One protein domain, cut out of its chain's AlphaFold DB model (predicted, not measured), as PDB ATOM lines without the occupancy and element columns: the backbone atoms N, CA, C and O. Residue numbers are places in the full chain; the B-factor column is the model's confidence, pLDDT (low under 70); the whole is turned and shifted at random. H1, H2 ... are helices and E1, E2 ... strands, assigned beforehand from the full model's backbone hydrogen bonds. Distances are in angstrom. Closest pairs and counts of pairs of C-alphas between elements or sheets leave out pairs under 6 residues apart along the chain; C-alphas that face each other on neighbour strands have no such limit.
ATOM      1  N   VAL A  13     120.462 153.385 122.525       96.81
ATOM      2  CA  VAL A  13     121.382 152.253 122.375       96.81
ATOM      3  C   VAL A  13     122.814 152.719 122.638       96.81
ATOM      4  O   VAL A  13     123.338 153.549 121.894       96.81
ATOM      5  N   ASP A  14     123.484 152.113 123.621       96.00
ATOM      6  CA  ASP A  14     124.914 152.326 123.852       96.00
ATOM      7  C   ASP A  14     125.734 151.787 122.668       96.00
ATOM      8  O   ASP A  14     125.981 150.585 122.525       96.00
ATOM      9  N   ARG A  15     126.185 152.704 121.806       94.56
ATOM     10  CA  ARG A  15     126.962 152.397 120.595       94.56
ATOM     11  C   ARG A  15     128.379 151.909 120.878       94.56
ATOM     12  O   ARG A  15     129.027 151.406 119.961       94.56
ATOM     13  N   SER A  16     128.866 152.023 122.113       93.50
ATOM     14  CA  SER A  16     130.119 151.376 122.512       93.50
ATOM     15  C   SER A  16     129.942 149.860 122.688       93.50
ATOM     16  O   SER A  16     130.878 149.089 122.453       93.50
ATOM     17  N   LYS A  17     128.720 149.415 123.006       94.38
ATOM     18  CA  LYS A  17     128.372 148.015 123.285       94.38
ATOM     19  C   LYS A  17     127.634 147.323 122.144       94.38
ATOM     20  O   LYS A  17     127.853 146.133 121.917       94.38
ATOM     21  N   TRP A  18     126.782 148.052 121.428       96.81
ATOM     22  CA  TRP A  18     125.842 147.470 120.474       96.81
ATOM     23  C   TRP A  18     125.868 148.155 119.107       96.81
ATOM     24  O   TRP A  18     125.848 149.380 118.972       96.81
ATOM     25  N   GLN A  19     125.815 147.335 118.062       96.25
ATOM     26  CA  GLN A  19     125.517 147.743 116.694       96.25
ATOM     27  C   GLN A  19     124.044 147.469 116.380       96.25
ATOM     28  O   GLN A  19     123.507 146.449 116.806       96.25
ATOM     29  N   THR A  20     123.418 148.342 115.585       97.12
ATOM     30  CA  THR A  20     122.001 148.212 115.176       97.12
ATOM     31  C   THR A  20     121.819 147.610 113.784       97.12
ATOM     32  O   THR A  20     120.807 147.805 113.116       97.12
ATOM     33  N   GLN A  21     122.834 146.885 113.321       95.50
ATOM     34  CA  GLN A  21     122.838 146.171 112.053       95.50
ATOM     35  C   GLN A  21     123.589 144.850 112.214       95.50
ATOM     36  O   GLN A  21     124.405 144.681 113.125       95.50
ATOM     37  N   LEU A  22     123.334 143.916 111.305       94.06
ATOM     38  CA  LEU A  22     124.105 142.685 111.211       94.06
ATOM     39  C   LEU A  22     125.494 142.995 110.647       94.06
ATOM     40  O   LEU A  22     125.701 144.000 109.965       94.06
ATOM     41  N   TYR A  23     126.450 142.089 110.868       91.19
ATOM     42  CA  TYR A  23     127.809 142.223 110.324       91.19
ATOM     43  C   TYR A  23     127.812 142.431 108.793       91.19
ATOM     44  O   TYR A  23     128.679 143.132 108.274       91.19
ATOM     45  N   TYR A  24     126.830 141.853 108.093       91.19
ATOM     46  CA  TYR A  24     126.667 141.918 106.640       91.19
ATOM     47  C   TYR A  24     125.569 142.891 106.163       91.19
ATOM     48  O   TYR A  24     125.271 142.903 104.972       91.19
ATOM     49  N   GLY A  25     124.973 143.709 107.041       93.75
ATOM     50  CA  GLY A  25     124.019 144.757 106.648       93.75
ATOM     51  C   GLY A  25     122.696 144.765 107.422       93.75
ATOM     52  O   GLY A  25     122.606 144.283 108.549       93.75
ATOM     53  N   ARG A  26     121.657 145.356 106.820       95.88
ATOM     54  CA  ARG A  26     120.343 145.612 107.451       95.88
ATOM     55  C   ARG A  26     119.285 144.540 107.184       95.88
ATOM     56  O   ARG A  26     118.140 144.684 107.594       95.88
ATOM     57  N   ASN A  27     119.653 143.452 106.526       94.75
ATOM     58  CA  ASN A  27     118.786 142.310 106.280       94.75
ATOM     59  C   ASN A  27     119.627 141.039 106.110       94.75
ATOM     60  O   ASN A  27     120.830 141.103 105.855       94.75
ATOM     61  N   ASN A  28     118.985 139.877 106.236       91.94
ATOM     62  CA  ASN A  28     119.598 138.595 105.908       91.94
ATOM     63  C   ASN A  28     118.857 137.916 104.743       91.94
ATOM     64  O   ASN A  28     117.832 137.267 104.972       91.94
ATOM     65  N   PRO A  29     119.369 138.005 103.502       87.75
ATOM     66  CA  PRO A  29     118.690 137.423 102.346       87.75
ATOM     67  C   PRO A  29     118.619 135.888 102.396       87.75
ATOM     68  O   PRO A  29     117.736 135.305 101.771       87.75
ATOM     69  N   ALA A  30     119.496 135.221 103.155       92.75
ATOM     70  CA  ALA A  30     119.509 133.761 103.249       92.75
ATOM     71  C   ALA A  30     118.301 133.195 104.018       92.75
ATOM     72  O   ALA A  30     117.830 132.103 103.703       92.75
ATOM     73  N   ASN A  31     117.774 133.946 104.991       93.25
ATOM     74  CA  ASN A  31     116.712 133.480 105.889       93.25
ATOM     75  C   ASN A  31     115.296 133.841 105.421       93.25
ATOM     76  O   ASN A  31     114.332 133.407 106.046       93.25
ATOM     77  N   LYS A  32     115.156 134.627 104.343       93.75
ATOM     78  CA  LYS A  32     113.856 135.134 103.855       93.75
ATOM     79  C   LYS A  32     113.037 135.847 104.944       93.75
ATOM     80  O   LYS A  32     111.816 135.726 104.998       93.75
ATOM     81  N   GLU A  33     113.728 136.575 105.816       95.81
ATOM     82  CA  GLU A  33     113.112 137.446 106.816       95.81
ATOM     83  C   GLU A  33     112.325 138.573 106.123       95.81
ATOM     84  O   GLU A  33     112.751 139.090 105.089       95.81
ATOM     85  N   ALA A  34     111.158 138.927 106.667       96.88
ATOM     86  CA  ALA A  34     110.215 139.854 106.030       96.88
ATOM     87  C   ALA A  34     110.484 141.330 106.369       96.88
ATOM     88  O   ALA A  34     109.879 142.222 105.772       96.88
ATOM     89  N   GLN A  35     111.365 141.579 107.336       97.94
ATOM     90  CA  GLN A  35     111.673 142.895 107.869       97.94
ATOM     91  C   GLN A  35     112.997 143.462 107.350       97.94
ATOM     92  O   GLN A  35     113.967 142.734 107.138       97.94
ATOM     93  N   TYR A  36     113.051 144.786 107.255       98.12
ATOM     94  CA  TYR A  36     114.280 145.560 107.126       98.12
ATOM     95  C   TYR A  36     114.684 146.140 108.491       98.12
ATOM     96  O   TYR A  36     113.857 146.742 109.181       98.12
ATOM     97  N   TYR A  37     115.941 145.961 108.907       98.25
ATOM     98  CA  TYR A  37     116.415 146.453 110.204       98.25
ATOM     99  C   TYR A  37     116.734 147.954 110.174       98.25
ATOM    100  O   TYR A  37     117.572 148.416 109.392       98.25
ATOM    101  N   VAL A  38     116.106 148.719 111.064       98.00
ATOM    102  CA  VAL A  38     116.197 150.186 111.138       98.00
ATOM    103  C   VAL A  38     116.676 150.664 112.510       98.00
ATOM    104  O   VAL A  38     116.579 149.950 113.506       98.00
ATOM    105  N   ASP A  39     117.220 151.881 112.557       97.25
ATOM    106  CA  ASP A  39     117.819 152.440 113.777       97.25
ATOM    107  C   ASP A  39     116.791 153.100 114.712       97.25
ATOM    108  O   ASP A  39     117.092 153.307 115.883       97.25
ATOM    109  N   ASP A  40     115.586 153.409 114.222       96.88
ATOM    110  CA  ASP A  40     114.482 154.047 114.959       96.88
ATOM    111  C   ASP A  40     113.498 153.037 115.593       96.88
ATOM    112  O   ASP A  40     112.420 153.409 116.066       96.88
ATOM    113  N   ALA A  41     113.871 151.753 115.627       98.00
ATOM    114  CA  ALA A  41     113.060 150.658 116.163       98.00
ATOM    115  C   ALA A  41     113.277 150.378 117.665       98.00
ATOM    116  O   ALA A  41     112.788 149.363 118.162       98.00
ATOM    117  N   PHE A  42     114.011 151.228 118.386       98.19
ATOM    118  CA  PHE A  42     114.356 151.007 119.794       98.19
ATOM    119  C   PHE A  42     113.662 152.010 120.708       98.19
ATOM    120  O   PHE A  42     113.731 153.217 120.484       98.19
ATOM    121  N   GLU A  43     113.031 151.495 121.757       97.38
ATOM    122  CA  GLU A  43     112.458 152.272 122.854       97.38
ATOM    123  C   GLU A  43     113.028 151.781 124.185       97.38
ATOM    124  O   GLU A  43     113.342 150.600 124.339       97.38
ATOM    125  N   PHE A  44     113.142 152.691 125.148       97.38
ATOM    126  CA  PHE A  44     113.685 152.424 126.475       97.38
ATOM    127  C   PHE A  44     112.675 152.908 127.506       97.38
ATOM    128  O   PHE A  44     112.403 154.107 127.591       97.38
ATOM    129  N   VAL A  45     112.083 151.981 128.256       95.38
ATOM    130  CA  VAL A  45     111.051 152.291 129.253       95.38
ATOM    131  C   VAL A  45     111.360 151.521 130.526       95.38
ATOM    132  O   VAL A  45     111.429 150.298 130.500       95.38
ATOM    133  N   ASP A  46     111.568 152.239 131.630       93.69
ATOM    134  CA  ASP A  46     111.785 151.670 132.967       93.69
ATOM    135  C   ASP A  46     112.867 150.567 133.026       93.69
ATOM    136  O   ASP A  46     112.682 149.523 133.652       93.69
ATOM    137  N   GLY A  47     114.005 150.790 132.356       94.38
ATOM    138  CA  GLY A  47     115.118 149.827 132.305       94.38
ATOM    139  C   GLY A  47     114.891 148.651 131.346       94.38
ATOM    140  O   GLY A  47     115.623 147.665 131.375       94.38
ATOM    141  N   VAL A  48     113.865 148.726 130.495       95.88
ATOM    142  CA  VAL A  48     113.555 147.709 129.487       95.88
ATOM    143  C   VAL A  48     113.836 148.257 128.094       95.88
ATOM    144  O   VAL A  48     113.278 149.279 127.692       95.88
ATOM    145  N   LEU A  49     114.660 147.533 127.335       97.69
ATOM    146  CA  LEU A  49     114.776 147.707 125.891       97.69
ATOM    147  C   LEU A  49     113.583 147.046 125.189       97.69
ATOM    148  O   LEU A  49     113.417 145.825 125.234       97.69
ATOM    149  N   CYS A  50     112.811 147.844 124.465       97.75
ATOM    150  CA  CYS A  50     111.748 147.401 123.576       97.75
ATOM    151  C   CYS A  50     112.218 147.507 122.121       97.75
ATOM    152  O   CYS A  50     112.629 148.574 121.663       97.75
ATOM    153  N   ILE A  51     112.131 146.403 121.376       98.25
ATOM    154  CA  ILE A  51     112.394 146.378 119.932       98.25
ATOM    155  C   ILE A  51     111.051 146.349 119.210       98.25
ATOM    156  O   ILE A  51     110.284 145.394 119.343       98.25
ATOM    157  N   ARG A  52     110.765 147.400 118.447       98.19
ATOM    158  CA  ARG A  52     109.482 147.587 117.777       98.19
ATOM    159  C   ARG A  52     109.525 147.007 116.367       98.19
ATOM    160  O   ARG A  52     110.308 147.450 115.530       98.19
ATOM    161  N   ALA A  53     108.660 146.031 116.109       98.19
ATOM    162  CA  ALA A  53     108.371 145.558 114.762       98.19
ATOM    163  C   ALA A  53     107.126 146.276 114.228       98.19
ATOM    164  O   ALA A  53     106.097 146.319 114.902       98.19
ATOM    165  N   GLU A  54     107.200 146.823 113.018       98.50
ATOM    166  CA  GLU A  54     106.119 147.611 112.422       98.50
ATOM    167  C   GLU A  54     105.840 147.177 110.991       98.50
ATOM    168  O   GLU A  54     106.746 146.791 110.253       98.50
ATOM    169  N   LYS A  55     104.581 147.294 110.564       98.25
ATOM    170  CA  LYS A  55     104.213 147.197 109.149       98.25
ATOM    171  C   LYS A  55     104.482 148.543 108.477       98.25
ATOM    172  O   LYS A  55     103.612 149.412 108.439       98.25
ATOM    173  N   LYS A  56     105.708 148.716 107.994       97.94
ATOM    174  CA  LYS A  56     106.228 149.938 107.377       97.94
ATOM    175  C   LYS A  56     107.105 149.525 106.202       97.94
ATOM    176  O   LYS A  56     108.101 148.837 106.397       97.94
ATOM    177  N   SER A  57     106.732 149.927 104.989       97.69
ATOM    178  CA  SER A  57     107.459 149.499 103.793       97.69
ATOM    179  C   SER A  57     108.727 150.327 103.571       97.69
ATOM    180  O   SER A  57     108.643 151.543 103.400       97.69
ATOM    181  N   ILE A  58     109.893 149.675 103.559       96.88
ATOM    182  CA  ILE A  58     111.219 150.289 103.359       96.88
ATOM    183  C   ILE A  58     112.094 149.334 102.540       96.88
ATOM    184  O   ILE A  58     112.095 148.137 102.803       96.88
ATOM    185  N   GLU A  59     112.847 149.853 101.560       94.19
ATOM    186  CA  GLU A  59     113.852 149.089 100.787       94.19
ATOM    187  C   GLU A  59     113.317 147.766 100.183       94.19
ATOM    188  O   GLU A  59     114.040 146.782 100.046       94.19
ATOM    189  N   GLY A  60     112.025 147.728  99.830       95.50
ATOM    190  CA  GLY A  60     111.362 146.546  99.258       95.50
ATOM    191  C   GLY A  60     110.874 145.499 100.270       95.50
ATOM    192  O   GLY A  60     110.412 144.440  99.852       95.50
ATOM    193  N   PHE A  61     110.947 145.784 101.572       97.81
ATOM    194  CA  PHE A  61     110.388 144.963 102.650       97.81
ATOM    195  C   PHE A  61     109.069 145.557 103.141       97.81
ATOM    196  O   PHE A  61     108.896 146.772 103.115       97.81
ATOM    197  N   ASP A  62     108.157 144.711 103.621       98.19
ATOM    198  CA  ASP A  62     106.838 145.133 104.123       98.19
ATOM    199  C   ASP A  62     106.840 145.505 105.612       98.19
ATOM    200  O   ASP A  62     105.878 146.094 106.118       98.19
ATOM    201  N   TYR A  63     107.911 145.141 106.318       98.44
ATOM    202  CA  TYR A  63     108.048 145.339 107.752       98.44
ATOM    203  C   TYR A  63     109.386 145.990 108.097       98.44
ATOM    204  O   TYR A  63     110.387 145.811 107.401       98.44
ATOM    205  N   THR A  64     109.424 146.680 109.231       98.56
ATOM    206  CA  THR A  64     110.655 147.146 109.876       98.56
ATOM    207  C   THR A  64     110.794 146.529 111.257       98.56
ATOM    208  O   THR A  64     109.796 146.192 111.889       98.56
ATOM    209  N   SER A  65     112.027 146.373 111.731       98.44
ATOM    210  CA  SER A  65     112.328 145.965 113.109       98.44
ATOM    211  C   SER A  65     113.706 146.485 113.526       98.44
ATOM    212  O   SER A  65     114.414 147.082 112.718       98.44
ATOM    213  N   GLY A  66     114.118 146.231 114.765       97.94
ATOM    214  CA  GLY A  66     115.482 146.460 115.234       97.94
ATOM    215  C   GLY A  66     116.283 145.162 115.338       97.94
ATOM    216  O   GLY A  66     115.729 144.074 115.491       97.94
ATOM    217  N   VAL A  67     117.606 145.281 115.280       97.50
ATOM    218  CA  VAL A  67     118.555 144.216 115.631       97.50
ATOM    219  C   VAL A  67     119.629 144.798 116.540       97.50
ATOM    220  O   VAL A  67     120.078 145.907 116.289       97.50
ATOM    221  N   LEU A  68     120.054 144.069 117.575       96.50
ATOM    222  CA  LEU A  68     121.235 144.409 118.376       96.50
ATOM    223  C   LEU A  68     122.306 143.341 118.175       96.50
ATOM    224  O   LEU A  68     122.040 142.145 118.291       96.50
ATOM    225  N   SER A  69     123.534 143.772 117.907       95.38
ATOM    226  CA  SER A  69     124.694 142.892 117.802       95.38
ATOM    227  C   SER A  69     125.856 143.437 118.620       95.38
ATOM    228  O   SER A  69     126.228 144.595 118.460       95.38
ATOM    229  N   SER A  70     126.484 142.594 119.441       94.31
ATOM    230  CA  SER A  70     127.726 142.939 120.154       94.31
ATOM    231  C   SER A  70     128.979 142.780 119.284       94.31
ATOM    232  O   SER A  70     130.107 142.837 119.785       94.31
ATOM    233  N   HIS A  71     128.813 142.522 117.980       89.81
ATOM    234  CA  HIS A  71     129.917 142.319 117.051       89.81
ATOM    235  C   HIS A  71     130.929 143.474 117.157       89.81
ATOM    236  O   HIS A  71     130.548 144.638 117.203       89.81
ATOM    237  N   LYS A  72     132.227 143.151 117.210       84.62
ATOM    238  CA  LYS A  72     133.357 144.074 117.469       84.62
ATOM    239  C   LYS A  72     133.410 144.747 118.851       84.62
ATOM    240  O   LYS A  72     134.470 145.279 119.165       84.62
ATOM    241  N   SER A  73     132.357 144.694 119.668       88.00
ATOM    242  CA  SER A  73     132.358 145.257 121.025       88.00
ATOM    243  C   SER A  73     132.804 144.226 122.058       88.00
ATOM    244  O   SER A  73     133.844 144.388 122.691       88.00
ATOM    245  N   PHE A  74     132.069 143.123 122.196       88.31
ATOM    246  CA  PHE A  74     132.419 142.059 123.136       88.31
ATOM    247  C   PHE A  74     131.936 140.692 122.653       88.31
ATOM    248  O   PHE A  74     130.950 140.555 121.923       88.31
ATOM    249  N   ALA A  75     132.659 139.661 123.083       86.38
ATOM    250  CA  ALA A  75     132.323 138.266 122.854       86.38
ATOM    251  C   ALA A  75     132.728 137.445 124.078       86.38
ATOM    252  O   ALA A  75     133.834 137.598 124.602       86.38
ATOM    253  N   PHE A  76     131.853 136.542 124.506       82.94
ATOM    254  CA  PHE A  76     132.152 135.634 125.606       82.94
ATOM    255  C   PHE A  76     132.739 134.345 125.055       82.94
ATOM    256  O   PHE A  76     132.155 133.697 124.187       82.94
ATOM    257  N   LYS A  77     133.901 133.960 125.581       79.12
ATOM    258  CA  LYS A  77     134.438 132.617 125.393       79.12
ATOM    259  C   LYS A  77     134.027 131.788 126.595       79.12
ATOM    260  O   LYS A  77     134.342 132.148 127.728       79.12
ATOM    261  N   THR A  78     133.324 130.692 126.346       70.38
ATOM    262  CA  THR A  78     133.169 129.661 127.363       70.38
ATOM    263  C   THR A  78     134.466 128.874 127.443       70.38
ATOM    264  O   THR A  78     135.125 128.581 126.445       70.38
ATOM    265  N   TYR A  79     134.848 128.569 128.668       67.00
ATOM    266  CA  TYR A  79     135.997 127.751 128.974       67.00
ATOM    267  C   TYR A  79     135.470 126.473 129.613       67.00
ATOM    268  O   TYR A  79     134.601 126.541 130.486       67.00
ATOM    269  N   SER A  80     135.976 125.311 129.190       69.56
ATOM    270  CA  SER A  80     135.742 124.088 129.958       69.56
ATOM    271  C   SER A  80     136.231 124.318 131.393       69.56
ATOM    272  O   SER A  80     137.264 124.984 131.556       69.56
ATOM    273  N   PRO A  81     135.544 123.781 132.419       64.94
ATOM    274  CA  PRO A  81     135.944 123.956 133.817       64.94
ATOM    275  C   PRO A  81     137.420 123.603 134.055       64.94
ATOM    276  O   PRO A  81     138.121 124.309 134.772       64.94
ATOM    277  N   ASP A  82     137.902 122.577 133.351       65.00
ATOM    278  CA  ASP A  82     139.272 122.064 133.444       65.00
ATOM    279  C   ASP A  82     140.262 122.761 132.501       65.00
ATOM    280  O   ASP A  82     141.430 122.381 132.408       65.00
ATOM    281  N   SER A  83     139.819 123.767 131.741       64.88
ATOM    282  CA  SER A  83     140.712 124.453 130.815       64.88
ATOM    283  C   SER A  83     141.771 125.252 131.591       64.88
ATOM    284  O   SER A  83     141.452 125.941 132.567       64.88
ATOM    285  N   PRO A  84     143.037 125.253 131.135       61.94
ATOM    286  CA  PRO A  84     144.114 125.983 131.807       61.94
ATOM    287  C   PRO A  84     143.882 127.503 131.848       61.94
ATOM    288  O   PRO A  84     144.501 128.197 132.653       61.94
ATOM    289  N   ALA A  85     142.973 128.023 131.016       60.62
ATOM    290  CA  ALA A  85     142.536 129.413 131.040       60.62
ATOM    291  C   ALA A  85     141.576 129.736 132.203       60.62
ATOM    292  O   ALA A  85     141.576 130.875 132.659       60.62
ATOM    293  N   CYS A  86     140.803 128.768 132.711       57.72
ATOM    294  CA  CYS A  86     139.983 128.932 133.919       57.72
ATOM    295  C   CYS A  86     140.798 128.743 135.201       57.72
ATOM    296  O   CYS A  86     140.699 129.558 136.116       57.72
ATOM    297  N   VAL A  87     141.628 127.696 135.256       57.97
ATOM    298  CA  VAL A  87     142.360 127.295 136.473       57.97
ATOM    299  C   VAL A  87     143.406 128.336 136.898       57.97
ATOM    300  O   VAL A  87     143.657 128.508 138.088       57.97
ATOM    301  N   ASN A  88     143.982 129.076 135.945       54.84
ATOM    302  CA  ASN A  88     145.036 130.062 136.211       54.84
ATOM    303  C   ASN A  88     144.533 131.512 136.322       54.84
ATOM    304  O   ASN A  88     145.342 132.439 136.379       54.84
ATOM    305  N   GLN A  89     143.215 131.746 136.351       56.22
ATOM    306  CA  GLN A  89     142.683 133.086 136.603       56.22
ATOM    307  C   GLN A  89     142.587 133.363 138.113       56.22
ATOM    308  O   GLN A  89     141.981 132.573 138.840       56.22
ATOM    309  N   PRO A  90     143.078 134.521 138.605       51.41
ATOM    310  CA  PRO A  90     143.170 134.842 140.038       51.41
ATOM    311  C   PRO A  90     141.818 134.955 140.763       51.41
ATOM    312  O   PRO A  90     141.779 135.160 141.973       51.41
ATOM    313  N   ARG A  91     140.698 134.841 140.040       56.81
ATOM    314  CA  ARG A  91     139.333 134.911 140.577       56.81
ATOM    315  C   ARG A  91     138.534 133.620 140.394       56.81
ATOM    316  O   ARG A  91     137.358 133.603 140.751       56.81
ATOM    317  N   CYS A  92     139.156 132.532 139.926       50.31
ATOM    318  CA  CYS A  92     138.599 131.185 140.074       50.31
ATOM    319  C   CYS A  92     138.811 130.728 141.530       50.31
ATOM    320  O   CYS A  92     139.581 129.826 141.849       50.31
ATOM    321  N   GLY A  93     138.196 131.464 142.458       44.09
ATOM    322  CA  GLY A  93     138.221 131.158 143.874       44.09
ATOM    323  C   GLY A  93     137.454 129.871 144.105       44.09
ATOM    324  O   GLY A  93     136.228 129.871 144.067       44.09
ATOM    325  N   ARG A  94     138.208 128.789 144.315       48.50
ATOM    326  CA  ARG A  94     137.936 127.695 145.251       48.50
ATOM    327  C   ARG A  94     136.555 127.833 145.909       48.50
ATOM    328  O   ARG A  94     136.424 128.462 146.957       48.50
ATOM    329  N   LEU A  95     135.539 127.223 145.301       44.22
ATOM    330  CA  LEU A  95     134.358 126.786 146.037       44.22
ATOM    331  C   LEU A  95     134.880 125.790 147.077       44.22
ATOM    332  O   LEU A  95     135.089 124.616 146.785       44.22
ATOM    333  N   LEU A  96     135.203 126.290 148.270       45.16
ATOM    334  CA  LEU A  96     135.374 125.451 149.443       45.16
ATOM    335  C   LEU A  96     134.008 124.807 149.680       45.16
ATOM    336  O   LEU A  96     133.077 125.456 150.161       45.16
ATOM    337  N   ALA A  97     133.884 123.551 149.255       37.44
ATOM    338  CA  ALA A  97     132.860 122.660 149.762       37.44
ATOM    339  C   ALA A  97     132.984 122.649 151.293       37.44
ATOM    340  O   ALA A  97     134.094 122.585 151.827       37.44
ATOM    341  N   ARG A  98     131.838 122.837 151.949       40.72
ATOM    342  CA  ARG A  98     131.683 122.843 153.405       40.72
ATOM    343  C   ARG A  98     132.136 121.531 154.030       40.72
ATOM    344  O   ARG A  98     131.949 120.488 153.368       40.72
TER     345      ARG A  98
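Overview. This is residues 13 to 98 of the 98 residues of an uncharacterized protein of Cyanothece sp. SIO1E1 (UniProt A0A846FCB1). With little regular structure, a loop-rich head holds the hairpin E2 and E3 and the short parallel pair E1 and E4, and a long arm, residues 66 to 83, leads out to H1 and the free end, residues 93 to 98. The 86 printed residues have four named strands and then one named helix, class mixed, with only 18 residues in named elements. The whole is extended, radius of gyration of the C-alphas 19.4 A, spanning 60 by 34 by 24 A.

Along the chain. E2, residues 42 to 45, spans 10.1 A from C-alpha 42 at (114.356, 151.007, 119.794); E3, residues 48 to 51, spans 9.7 A. E1 is residues 35 to 37, 6.4 A, and E4 residues 63 to 65, 6.9 A. H1, residues 84 to 87, spans 5.2 A to C-alpha 87 at (142.360, 127.295, 136.473).

Arrangement. E2 and E3 are antiparallel, at 153 degrees, with N 50 and O 43 2.8 A apart. E1 and E4 are parallel, at 37 degrees, with N 36 and O 63 2.9 A apart. The closest C-alphas of E3 and E4, Ile 51 and Ser 65, are 6.8 A apart. H1 is apart from E1, E2 and E3; it is too short for any O i to N i+4 pair, and its one O i to N i+3 pair is not within hydrogen-bond range.

Size, cuts and confidence. The farthest C-alphas, Gly 60 and Arg 98, are 62.5 A apart. The printed part has no cut; links E3 to E4 and E4 to H1 are long. Residues 79 to 98 have pLDDT under 70.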